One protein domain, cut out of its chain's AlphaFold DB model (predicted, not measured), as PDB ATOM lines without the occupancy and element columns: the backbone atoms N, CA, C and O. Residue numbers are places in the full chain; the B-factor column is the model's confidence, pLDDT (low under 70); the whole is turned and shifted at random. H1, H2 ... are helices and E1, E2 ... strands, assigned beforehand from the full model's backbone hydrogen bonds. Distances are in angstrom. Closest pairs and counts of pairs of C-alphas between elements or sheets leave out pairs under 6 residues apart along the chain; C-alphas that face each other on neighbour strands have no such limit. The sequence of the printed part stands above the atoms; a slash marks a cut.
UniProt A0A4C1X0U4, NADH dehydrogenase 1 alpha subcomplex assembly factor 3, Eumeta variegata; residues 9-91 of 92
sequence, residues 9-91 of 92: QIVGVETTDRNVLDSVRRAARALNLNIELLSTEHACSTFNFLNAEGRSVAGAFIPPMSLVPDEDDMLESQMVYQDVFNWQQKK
ATOM      1  N   GLN A   9     -58.462 225.179   3.642       81.88
ATOM      2  CA  GLN A   9     -57.497 224.838   4.686       81.88
ATOM      3  C   GLN A   9     -56.141 225.432   4.314       81.88
ATOM      4  O   GLN A   9     -55.651 225.202   3.214       81.88
ATOM      5  N   ILE A  10     -55.533 226.195   5.210       81.75
ATOM      6  CA  ILE A  10     -54.240 226.842   4.985       81.75
ATOM      7  C   ILE A  10     -53.191 226.117   5.817       81.75
ATOM      8  O   ILE A  10     -53.388 225.892   7.011       81.75
ATOM      9  N   VAL A  11     -52.072 225.764   5.194       84.81
ATOM     10  CA  VAL A  11     -50.923 225.165   5.870       84.81
ATOM     11  C   VAL A  11     -49.716 226.087   5.709       84.81
ATOM     12  O   VAL A  11     -49.184 226.235   4.609       84.81
ATOM     13  N   GLY A  12     -49.294 226.696   6.816       84.12
ATOM     14  CA  GLY A  12     -48.065 227.480   6.922       84.12
ATOM     15  C   GLY A  12     -46.880 226.572   7.231       84.12
ATOM     16  O   GLY A  12     -46.839 225.957   8.301       84.12
ATOM     17  N   VAL A  13     -45.938 226.460   6.294       84.38
ATOM     18  CA  VAL A  13     -44.720 225.653   6.449       84.38
ATOM     19  C   VAL A  13     -43.506 226.480   6.045       84.38
ATOM     20  O   VAL A  13     -43.344 226.821   4.876       84.38
ATOM     21  N   GLU A  14     -42.597 226.711   6.989       84.81
ATOM     22  CA  GLU A  14     -41.294 227.319   6.704       84.81
ATOM     23  C   GLU A  14     -40.297 226.283   6.182       84.81
ATOM     24  O   GLU A  14     -39.388 225.827   6.879       84.81
ATOM     25  N   THR A  15     -40.485 225.854   4.936       83.12
ATOM     26  CA  THR A  15     -39.501 225.017   4.253       83.12
ATOM     27  C   THR A  15     -39.534 225.213   2.748       83.12
ATOM     28  O   THR A  15     -40.589 225.376   2.136       83.12
ATOM     29  N   THR A  16     -38.361 225.122   2.131       82.75
ATOM     30  CA  THR A  16     -38.213 225.011   0.676       82.75
ATOM     31  C   THR A  16     -37.984 223.564   0.234       82.75
ATOM     32  O   THR A  16     -37.884 223.297  -0.968       82.75
ATOM     33  N   ASP A  17     -37.930 222.610   1.176       90.25
ATOM     34  CA  ASP A  17     -37.742 221.195   0.869       90.25
ATOM     35  C   ASP A  17     -38.979 220.627   0.165       90.25
ATOM     36  O   ASP A  17     -40.052 220.424   0.744       90.25
ATOM     37  N   ARG A  18     -38.799 220.315  -1.119       89.38
ATOM     38  CA  ARG A  18     -39.844 219.747  -1.970       89.38
ATOM     39  C   ARG A  18     -40.362 218.412  -1.451       89.38
ATOM     40  O   ARG A  18     -41.551 218.152  -1.591       89.38
ATOM     41  N   ASN A  19     -39.525 217.586  -0.823       93.69
ATOM     42  CA  ASN A  19     -39.958 216.289  -0.306       93.69
ATOM     43  C   ASN A  19     -40.958 216.453   0.839       93.69
ATOM     44  O   ASN A  19     -41.950 215.720   0.900       93.69
ATOM     45  N   VAL A  20     -40.719 217.437   1.711       89.81
ATOM     46  CA  VAL A  20     -41.632 217.785   2.802       89.81
ATOM     47  C   VAL A  20     -42.936 218.320   2.221       89.81
ATOM     48  O   VAL A  20     -43.997 217.764   2.510       89.81
ATOM     49  N   LEU A  21     -42.868 219.309   1.325       90.56
ATOM     50  CA  LEU A  21     -44.055 219.886   0.682       90.56
ATOM     51  C   LEU A  21     -44.891 218.826  -0.050       90.56
ATOM     52  O   LEU A  21     -46.117 218.798   0.063       90.56
ATOM     53  N   ASP A  22     -44.242 217.904  -0.755       93.75
ATOM     54  CA  ASP A  22     -44.923 216.828  -1.468       93.75
ATOM     55  C   ASP A  22     -45.529 215.795  -0.518       93.75
ATOM     56  O   ASP A  22     -46.590 215.243  -0.811       93.75
ATOM     57  N   SER A  23     -44.905 215.537   0.635       92.94
ATOM     58  CA  SER A  23     -45.489 214.660   1.654       92.94
ATOM     59  C   SER A  23     -46.778 215.247   2.235       92.94
ATOM     60  O   SER A  23     -47.775 214.529   2.331       92.94
ATOM     61  N   VAL A  24     -46.805 216.557   2.493       90.94
ATOM     62  CA  VAL A  24     -48.002 217.273   2.951       90.94
ATOM     63  C   VAL A  24     -49.089 217.255   1.876       90.94
ATOM     64  O   VAL A  24     -50.228 216.887   2.162       90.94
ATOM     65  N   ARG A  25     -48.745 217.546   0.612       90.81
ATOM     66  CA  ARG A  25     -49.698 217.466  -0.512       90.81
ATOM     67  C   ARG A  25     -50.303 216.075  -0.662       90.81
ATOM     68  O   ARG A  25     -51.508 215.951  -0.877       90.81
ATOM     69  N   ARG A  26     -49.488 215.020  -0.547       93.75
ATOM     70  CA  ARG A  26     -49.968 213.631  -0.607       93.75
ATOM     71  C   ARG A  26     -50.928 213.317   0.537       93.75
ATOM     72  O   ARG A  26     -51.982 212.741   0.277       93.75
ATOM     73  N   ALA A  27     -50.595 213.718   1.764       91.19
ATOM     74  CA  ALA A  27     -51.453 213.510   2.929       91.19
ATOM     75  C   ALA A  27     -52.801 214.236   2.781       91.19
ATOM     76  O   ALA A  27     -53.854 213.627   2.962       91.19
ATOM     77  N   ALA A  28     -52.784 215.502   2.359       90.06
ATOM     78  CA  ALA A  28     -54.002 216.275   2.131       90.06
ATOM     79  C   ALA A  28     -54.879 215.678   1.026       90.06
ATOM     80  O   ALA A  28     -56.090 215.546   1.199       90.06
ATOM     81  N   ARG A  29     -54.267 215.228  -0.078       89.88
ATOM     82  CA  ARG A  29     -54.985 214.551  -1.163       89.88
ATOM     83  C   ARG A  29     -55.622 213.241  -0.705       89.88
ATOM     84  O   ARG A  29     -56.753 212.966  -1.088       89.88
ATOM     85  N   ALA A  30     -54.928 212.451   0.115       92.62
ATOM     86  CA  ALA A  30     -55.466 211.203   0.664       92.62
ATOM     87  C   ALA A  30     -56.694 211.434   1.563       92.62
ATOM     88  O   ALA A  30     -57.570 210.578   1.644       92.62
ATOM     89  N   LEU A  31     -56.771 212.606   2.194       88.56
ATOM     90  CA  LEU A  31     -57.886 213.037   3.038       88.56
ATOM     91  C   LEU A  31     -58.924 213.887   2.283       88.56
ATOM     92  O   LEU A  31     -59.881 214.363   2.887       88.56
ATOM     93  N   ASN A  32     -58.749 214.070   0.969       87.44
ATOM     94  CA  ASN A  32     -59.592 214.899   0.109       87.44
ATOM     95  C   ASN A  32     -59.765 216.343   0.632       87.44
ATOM     96  O   ASN A  32     -60.841 216.935   0.524       87.44
ATOM     97  N   LEU A  33     -58.699 216.893   1.221       86.81
ATOM     98  CA  LEU A  33     -58.648 218.246   1.771       86.81
ATOM     99  C   LEU A  33     -58.165 219.222   0.694       86.81
ATOM    100  O   LEU A  33     -57.139 218.991   0.049       86.81
ATOM    101  N   ASN A  34     -58.886 220.329   0.528       84.75
ATOM    102  CA  ASN A  34     -58.448 221.436  -0.313       84.75
ATOM    103  C   ASN A  34     -57.502 222.336   0.489       84.75
ATOM    104  O   ASN A  34     -57.970 223.147   1.296       84.75
ATOM    105  N   ILE A  35     -56.192 222.138   0.306       89.56
ATOM    106  CA  ILE A  35     -55.160 222.859   1.055       89.56
ATOM    107  C   ILE A  35     -54.440 223.910   0.209       89.56
ATOM    108  O   ILE A  35     -54.127 223.679  -0.960       89.56
ATOM    109  N   GLU A  36     -54.090 225.021   0.844       90.25
ATOM    110  CA  GLU A  36     -53.156 226.018   0.335       90.25
ATOM    111  C   GLU A  36     -51.871 225.976   1.172       90.25
ATOM    112  O   GLU A  36     -51.917 226.083   2.397       90.25
ATOM    113  N   LEU A  37     -50.728 225.749   0.518       91.88
ATOM    114  CA  LEU A  37     -49.409 225.663   1.153       91.88
ATOM    115  C   LEU A  37     -48.654 226.968   0.916       91.88
ATOM    116  O   LEU A  37     -48.333 227.279  -0.231       91.88
ATOM    117  N   LEU A  38     -48.356 227.687   1.994       92.06
ATOM    118  CA  LEU A  38     -47.690 228.991   1.981       92.06
ATOM    119  C   LEU A  38     -46.576 229.021   3.040       92.06
ATOM    120  O   LEU A  38     -46.521 228.147   3.912       92.06
ATOM    121  N   SER A  39     -45.711 230.041   2.994       90.00
ATOM    122  CA  SER A  39     -44.917 230.399   4.177       90.00
ATOM    123  C   SER A  39     -45.865 230.741   5.326       90.00
ATOM    124  O   SER A  39     -47.004 231.161   5.105       90.00
ATOM    125  N   THR A  40     -45.422 230.542   6.558       90.69
ATOM    126  CA  THR A  40     -46.224 230.792   7.756       90.69
ATOM    127  C   THR A  40     -46.697 232.239   7.818       90.69
ATOM    128  O   THR A  40     -47.858 232.478   8.135       90.69
ATOM    129  N   GLU A  41     -45.861 233.197   7.426       88.00
ATOM    130  CA  GLU A  41     -46.232 234.615   7.369       88.00
ATOM    131  C   GLU A  41     -47.387 234.885   6.383       88.00
ATOM    132  O   GLU A  41     -48.424 235.447   6.747       88.00
ATOM    133  N   HIS A  42     -47.273 234.405   5.140       90.75
ATOM    134  CA  HIS A  42     -48.325 234.576   4.133       90.75
ATOM    135  C   HIS A  42     -49.591 233.782   4.472       90.75
ATOM    136  O   HIS A  42     -50.711 234.243   4.224       90.75
ATOM    137  N   ALA A  43     -49.427 232.605   5.075       93.19
ATOM    138  CA  ALA A  43     -50.523 231.798   5.583       93.19
ATOM    139  C   ALA A  43     -51.329 232.566   6.643       93.19
ATOM    140  O   ALA A  43     -52.559 232.544   6.598       93.19
ATOM    141  N   CYS A  44     -50.656 233.250   7.576       91.69
ATOM    142  CA  CYS A  44     -51.303 234.043   8.623       91.69
ATOM    143  C   CYS A  44     -52.142 235.177   8.025       91.69
ATOM    144  O   CYS A  44     -53.316 235.317   8.367       91.69
ATOM    145  N   SER A  45     -51.574 235.937   7.087       91.50
ATOM    146  CA  SER A  45     -52.291 237.023   6.405       91.50
ATOM    147  C   SER A  45     -53.532 236.511   5.661       91.50
ATOM    148  O   SER A  45     -54.638 237.023   5.847       91.50
ATOM    149  N   THR A  46     -53.385 235.420   4.904       93.12
ATOM    150  CA  THR A  46     -54.491 234.805   4.154       93.12
ATOM    151  C   THR A  46     -55.584 234.283   5.089       93.12
ATOM    152  O   THR A  46     -56.769 234.516   4.855       93.12
ATOM    153  N   PHE A  47     -55.209 233.622   6.188       94.06
ATOM    154  CA  PHE A  47     -56.163 233.151   7.192       94.06
ATOM    155  C   PHE A  47     -56.946 234.309   7.811       94.06
ATOM    156  O   PHE A  47     -58.171 234.233   7.893       94.06
ATOM    157  N   ASN A  48     -56.259 235.385   8.196       92.69
ATOM    158  CA  ASN A  48     -56.888 236.568   8.777       92.69
ATOM    159  C   ASN A  48     -57.889 237.198   7.805       92.69
ATOM    160  O   ASN A  48     -59.016 237.490   8.201       92.69
ATOM    161  N   PHE A  49     -57.513 237.339   6.532       93.94
ATOM    162  CA  PHE A  49     -58.395 237.866   5.492       93.94
ATOM    163  C   PHE A  49     -59.657 237.011   5.320       93.94
ATOM    164  O   PHE A  49     -60.772 237.524   5.381       93.94
ATOM    165  N   LEU A  50     -59.501 235.692   5.168       91.19
ATOM    166  CA  LEU A  50     -60.629 234.776   4.970       91.19
ATOM    167  C   LEU A  50     -61.548 234.692   6.191       91.19
ATOM    168  O   LEU A  50     -62.766 234.587   6.048       91.19
ATOM    169  N   ASN A  51     -60.968 234.731   7.390       90.38
ATOM    170  CA  ASN A  51     -61.719 234.741   8.637       90.38
ATOM    171  C   ASN A  51     -62.525 236.044   8.773       90.38
ATOM    172  O   ASN A  51     -63.721 235.997   9.054       90.38
ATOM    173  N   ALA A  52     -61.917 237.195   8.466       93.81
ATOM    174  CA  ALA A  52     -62.611 238.485   8.441       93.81
ATOM    175  C   ALA A  52     -63.738 238.542   7.390       93.81
ATOM    176  O   ALA A  52     -64.755 239.195   7.615       93.81
ATOM    177  N   GLU A  53     -63.606 237.813   6.277       93.88
ATOM    178  CA  GLU A  53     -64.661 237.628   5.265       93.88
ATOM    179  C   GLU A  53     -65.808 236.704   5.748       93.88
ATOM    180  O   GLU A  53     -66.795 236.498   5.044       93.88
ATOM    181  N   GLY A  54     -65.701 236.115   6.945       88.31
ATOM    182  CA  GLY A  54     -66.694 235.197   7.504       88.31
ATOM    183  C   GLY A  54     -66.681 233.809   6.861       88.31
ATOM    184  O   GLY A  54     -67.658 233.061   6.962       88.31
ATOM    185  N   ARG A  55     -65.593 233.439   6.175       87.25
ATOM    186  CA  ARG A  55     -65.467 232.128   5.528       87.25
ATOM    187  C   ARG A  55     -65.067 231.058   6.539       87.25
ATOM    188  O   ARG A  55     -64.297 231.292   7.465       87.25
ATOM    189  N   SER A  56     -65.549 229.835   6.321       88.06
ATOM    190  CA  SER A  56     -65.104 228.674   7.097       88.06
ATOM    191  C   SER A  56     -63.699 228.260   6.645       88.06
ATOM    192  O   SER A  56     -63.542 227.607   5.609       88.06
ATOM    193  N   VAL A  57     -62.690 228.679   7.413       90.38
ATOM    194  CA  VAL A  57     -61.262 228.463   7.140       90.38
ATOM    195  C   VAL A  57     -60.560 227.799   8.325       90.38
ATOM    196  O   VAL A  57     -60.758 228.200   9.471       90.38
ATOM    197  N   ALA A  58     -59.749 226.771   8.061       90.81
ATOM    198  CA  ALA A  58     -58.856 226.169   9.059       90.81
ATOM    199  C   ALA A  58     -57.408 226.535   8.741       90.81
ATOM    200  O   ALA A  58     -57.028 226.535   7.573       90.81
ATOM    201  N   GLY A  59     -56.600 226.794   9.766       90.88
ATOM    202  CA  GLY A  59     -55.167 227.040   9.622       90.88
ATOM    203  C   GLY A  59     -54.339 226.030  10.416       90.88
ATOM    204  O   GLY A  59     -54.659 225.739  11.567       90.88
ATOM    205  N   ALA A  60     -53.276 225.507   9.808       90.88
ATOM    206  CA  ALA A  60     -52.231 224.726  10.461       90.88
ATOM    207  C   ALA A  60     -50.891 225.441  10.253       90.88
ATOM    208  O   ALA A  60     -50.408 225.529   9.129       90.88
ATOM    209  N   PHE A  61     -50.297 225.962  11.325       90.31
ATOM    210  CA  PHE A  61     -49.118 226.825  11.242       90.31
ATOM    211  C   PHE A  61     -47.933 226.197  11.958       90.31
ATOM    212  O   PHE A  61     -48.020 225.861  13.141       90.31
ATOM    213  N   ILE A  62     -46.816 226.064  11.247       87.94
ATOM    214  CA  ILE A  62     -45.526 225.731  11.844       87.94
ATOM    215  C   ILE A  62     -44.817 227.052  12.158       87.94
ATOM    216  O   ILE A  62     -44.616 227.843  11.235       87.94
ATOM    217  N   PRO A  63     -44.445 227.323  13.421       85.19
ATOM    218  CA  PRO A  63     -43.763 228.561  13.778       85.19
ATOM    219  C   PRO A  63     -42.522 228.794  12.911       85.19
ATOM    220  O   PRO A  63     -41.785 227.836  12.647       85.19
ATOM    221  N   PRO A  64     -42.267 230.037  12.477       82.56
ATOM    222  CA  PRO A  64     -41.079 230.321  11.705       82.56
ATOM    223  C   PRO A  64     -39.819 230.182  12.556       82.56
ATOM    224  O   PRO A  64     -39.816 230.472  13.752       82.56
ATOM    225  N   MET A  65     -38.728 229.742  11.926       81.75
ATOM    226  CA  MET A  65     -37.436 229.568  12.607       81.75
ATOM    227  C   MET A  65     -36.753 230.906  12.923       81.75
ATOM    228  O   MET A  65     -35.899 230.973  13.804       81.75
ATOM    229  N   SER A  66     -37.133 231.966  12.211       80.88
ATOM    230  CA  SER A  66     -36.688 233.336  12.439       80.88
ATOM    231  C   SER A  66     -37.840 234.294  12.175       80.88
ATOM    232  O   SER A  66     -38.496 234.188  11.142       80.88
ATOM    233  N   LEU A  67     -38.046 235.239  13.087       79.25
ATOM    234  CA  LEU A  67     -38.922 236.386  12.880       79.25
ATOM    235  C   LEU A  67     -38.047 237.556  12.433       79.25
ATOM    236  O   LEU A  67     -37.111 237.921  13.145       79.25
ATOM    237  N   VAL A  68     -38.322 238.098  11.249       81.06
ATOM    238  CA  VAL A  68     -37.724 239.350  10.776       81.06
ATOM    239  C   VAL A  68     -38.818 240.404  10.912       81.06
ATOM    240  O   VAL A  68     -39.751 240.355  10.120       81.06
ATOM    241  N   PRO A  69     -38.755 241.280  11.929       80.31
ATOM    242  CA  PRO A  69     -39.751 242.329  12.096       80.31
ATOM    243  C   PRO A  69     -39.694 243.282  10.908       80.31
ATOM    244  O   PRO A  69     -38.592 243.649  10.476       80.31
ATOM    245  N   ASP A  70     -40.850 243.689  10.403       83.25
ATOM    246  CA  ASP A  70     -40.918 244.773   9.430       83.25
ATOM    247  C   ASP A  70     -40.854 246.156  10.115       83.25
ATOM    248  O   ASP A  70     -40.681 246.280  11.333       83.25
ATOM    249  N   GLU A  71     -40.879 247.230   9.320       85.38
ATOM    250  CA  GLU A  71     -40.811 248.595   9.862       85.38
ATOM    251  C   GLU A  71     -42.027 248.924  10.737       85.38
ATOM    252  O   GLU A  71     -41.879 249.606  11.755       85.38
ATOM    253  N   ASP A  72     -43.200 248.400  10.382       83.69
ATOM    254  CA  ASP A  72     -44.445 248.632  11.106       83.69
ATOM    255  C   ASP A  72     -44.420 247.905  12.460       83.69
ATOM    256  O   ASP A  72     -44.693 248.525  13.491       83.69
ATOM    257  N   ASP A  73     -43.955 246.653  12.504       84.12
ATOM    258  CA  ASP A  73     -43.736 245.872  13.728       84.12
ATOM    259  C   ASP A  73     -42.818 246.615  14.713       84.12
ATOM    260  O   ASP A  73     -43.027 246.624  15.936       84.12
ATOM    261  N   MET A  74     -41.764 247.248  14.188       86.44
ATOM    262  CA  MET A  74     -40.818 248.027  14.985       86.44
ATOM    263  C   MET A  74     -41.443 249.312  15.521       86.44
ATOM    264  O   MET A  74     -41.222 249.654  16.688       86.44
ATOM    265  N   LEU A  75     -42.226 250.014  14.701       87.06
ATOM    266  CA  LEU A  75     -42.937 251.227  15.102       87.06
ATOM    267  C   LEU A  75     -43.989 250.930  16.174       87.06
ATOM    268  O   LEU A  75     -43.997 251.590  17.216       87.06
ATOM    269  N   GLU A  76     -44.821 249.907  15.974       86.62
ATOM    270  CA  GLU A  76     -45.829 249.487  16.952       86.62
ATOM    271  C   GLU A  76     -45.186 249.107  18.285       86.62
ATOM    272  O   GLU A  76     -45.623 249.562  19.347       86.62
ATOM    273  N   SER A  77     -44.088 248.347  18.241       84.69
ATOM    274  CA  SER A  77     -43.334 247.985  19.442       84.69
ATOM    275  C   SER A  77     -42.888 249.231  20.218       84.69
ATOM    276  O   SER A  77     -43.084 249.305  21.433       84.69
ATOM    277  N   GLN A  78     -42.338 250.243  19.536       86.38
ATOM    278  CA  GLN A  78     -41.909 251.500  20.166       86.38
ATOM    279  C   GLN A  78     -43.077 252.283  20.784       86.38
ATOM    280  O   GLN A  78     -42.940 252.808  21.892       86.38
ATOM    281  N   MET A  79     -44.227 252.335  20.109       85.88
ATOM    282  CA  MET A  79     -45.426 253.011  20.614       85.88
ATOM    283  C   MET A  79     -45.944 252.355  21.898       85.88
ATOM    284  O   MET A  79     -46.198 253.049  22.885       85.88
ATOM    285  N   VAL A  80     -46.010 251.020  21.932       83.00
ATOM    286  CA  VAL A  80     -46.419 250.265  23.127       83.00
ATOM    287  C   VAL A  80     -45.490 250.561  24.306       83.00
ATOM    288  O   VAL A  80     -45.963 250.805  25.418       83.00
ATOM    289  N   TYR A  81     -44.171 250.596  24.086       82.06
ATOM    290  CA  TYR A  81     -43.221 250.951  25.147       82.06
ATOM    291  C   TYR A  81     -43.448 252.364  25.687       82.06
ATOM    292  O   TYR A  81     -43.406 252.569  26.905       82.06
ATOM    293  N   GLN A  82     -43.724 253.330  24.807       85.06
ATOM    294  CA  GLN A  82     -43.991 254.706  25.211       85.06
ATOM    295  C   GLN A  82     -45.262 254.814  26.066       85.06
ATOM    296  O   GLN A  82     -45.261 255.505  27.089       85.06
ATOM    297  N   ASP A  83     -46.325 254.098  25.704       88.25
ATOM    298  CA  ASP A  83     -47.583 254.086  26.456       88.25
ATOM    299  C   ASP A  83     -47.434 253.435  27.834       88.25
ATOM    300  O   ASP A  83     -47.910 253.978  28.839       88.25
ATOM    301  N   VAL A  84     -46.713 252.312  27.911       86.12
ATOM    302  CA  VAL A  84     -46.403 251.638  29.182       86.12
ATOM    303  C   VAL A  84     -45.598 252.558  30.101       86.12
ATOM    304  O   VAL A  84     -45.929 252.686  31.284       86.12
ATOM    305  N   PHE A  85     -44.582 253.244  29.571       84.19
ATOM    306  CA  PHE A  85     -43.787 254.207  30.334       84.19
ATOM    307  C   PHE A  85     -44.648 255.368  30.858       84.19
ATOM    308  O   PHE A  85     -44.606 255.701  32.045       84.19
ATOM    309  N   ASN A  86     -45.492 255.944  29.999       86.50
ATOM    310  CA  ASN A  86     -46.395 257.037  30.362       86.50
ATOM    311  C   ASN A  86     -47.399 256.626  31.452       86.50
ATOM    312  O   ASN A  86     -47.735 257.425  32.331       86.50
ATOM    313  N   TRP A  87     -47.881 255.382  31.424       80.88
ATOM    314  CA  TRP A  87     -48.789 254.851  32.442       80.88
ATOM    315  C   TRP A  87     -48.117 254.696  33.809       80.88
ATOM    316  O   TRP A  87     -48.740 254.979  34.833       80.88
ATOM    317  N   GLN A  88     -46.842 254.297  33.842       74.56
ATOM    318  CA  GLN A  88     -46.075 254.209  35.086       74.56
ATOM    319  C   GLN A  88     -45.826 255.587  35.713       74.56
ATOM    320  O   GLN A  88     -45.902 255.715  36.933       74.56
ATOM    321  N   GLN A  89     -45.600 256.621  34.897       73.62
ATOM    322  CA  GLN A  89     -45.416 257.999  35.370       73.62
ATOM    323  C   GLN A  89     -46.698 258.600  35.962       73.62
ATOM    324  O   GLN A  89     -46.645 259.278  36.975       73.62
ATOM    325  N   LYS A  90     -47.870 258.307  35.382       72.38
ATOM    326  CA  LYS A  90     -49.170 258.773  35.913       72.38
ATOM    327  C   LYS A  90     -49.569 258.144  37.254       72.38
ATOM    328  O   LYS A  90     -50.559 258.569  37.844       72.38
ATOM    329  N   LYS A  91     -48.873 257.092  37.691       67.00
ATOM    330  CA  LYS A  91     -49.137 256.390  38.955       67.00
ATOM    331  C   LYS A  91     -48.290 256.885  40.134       67.00
ATOM    332  O   LYS A  91     -48.502 256.383  41.237       67.00
TER     333      LYS A  91
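What this domain is: This is residues 9 to 91 of the 92 residues of the protein "NADH dehydrogenase 1 alpha subcomplex assembly factor 3" of Eumeta variegata (UniProt A0A4C1X0U4). A small parallel sheet of three short strands has H2 packed over one face and H1 over its E2 edge on the opposite face, while residues 70 to 76 and 78 to 91, including most of H3, stick out from this body as a long arm. The printed part has 83 residues, with E1, H1, E2, H2, E3 and H3 along the chain; the sheet order is E2, E1, E3, and the class is mixed, helices and strands. The whole is only just extended, close to loose, with a radius of gyration of the C-alphas of 18.2 A and spans of 60 by 31 by 19 A.

How they stand to each other: Start at inner strand E1, residues 9 to 12, with edge strands E2, residues 35 to 38, and E3, residues 57 to 61, as its neighbours. E1 and E3 are parallel at 20 degrees; N 10 and O 58, 2.8 A apart, are within hydrogen-bond range. E2 and E1 are parallel at 24 degrees, with N 36 and O 9 2.8 A apart. H2, residues 40 to 52, is on the sheet over E1 and E3, at a height of 8.4 A, along the strands; its closest C-alphas to E1 are Thr 40 and Gly 12, 3.9 A. H1, residues 18 to 30, is on the opposite face over E2, at a height of 10.4 A; the closest C-alphas are Ala 28 and Ile 35, 6.8 A. E1, H1, E2 form a strand-helix-strand unit, two parallel neighbour strands with a helix between, and E2, H2, E3 a split one with E1 between its strands; both crossovers are right-handed. H3, residues 71 to 89, is not on the sheet and is apart from H1 and H2. In H1, H2 and H3 every O i to N i+4 pair is within hydrogen-bond range.

Where its parts are: Find C-alpha 9 at (-57.497, 224.838, 4.686), where E1 begins. H1 measures 18.0 A, H2 18.1 A and E3 12.9 A. H3 runs 27.6 A from C-alpha 71 at (-40.811, 248.595, 9.862) to C-alpha 89 at (-45.416, 257.999, 35.370).

The domain as a whole: Look at Ala 30 and Lys 91 for the two C-alphas farthest apart, 59.6 A. The printed part has no cut; the link from E3 to H3 is short and the other links are tight. Residue 91 alone has a pLDDT under 70.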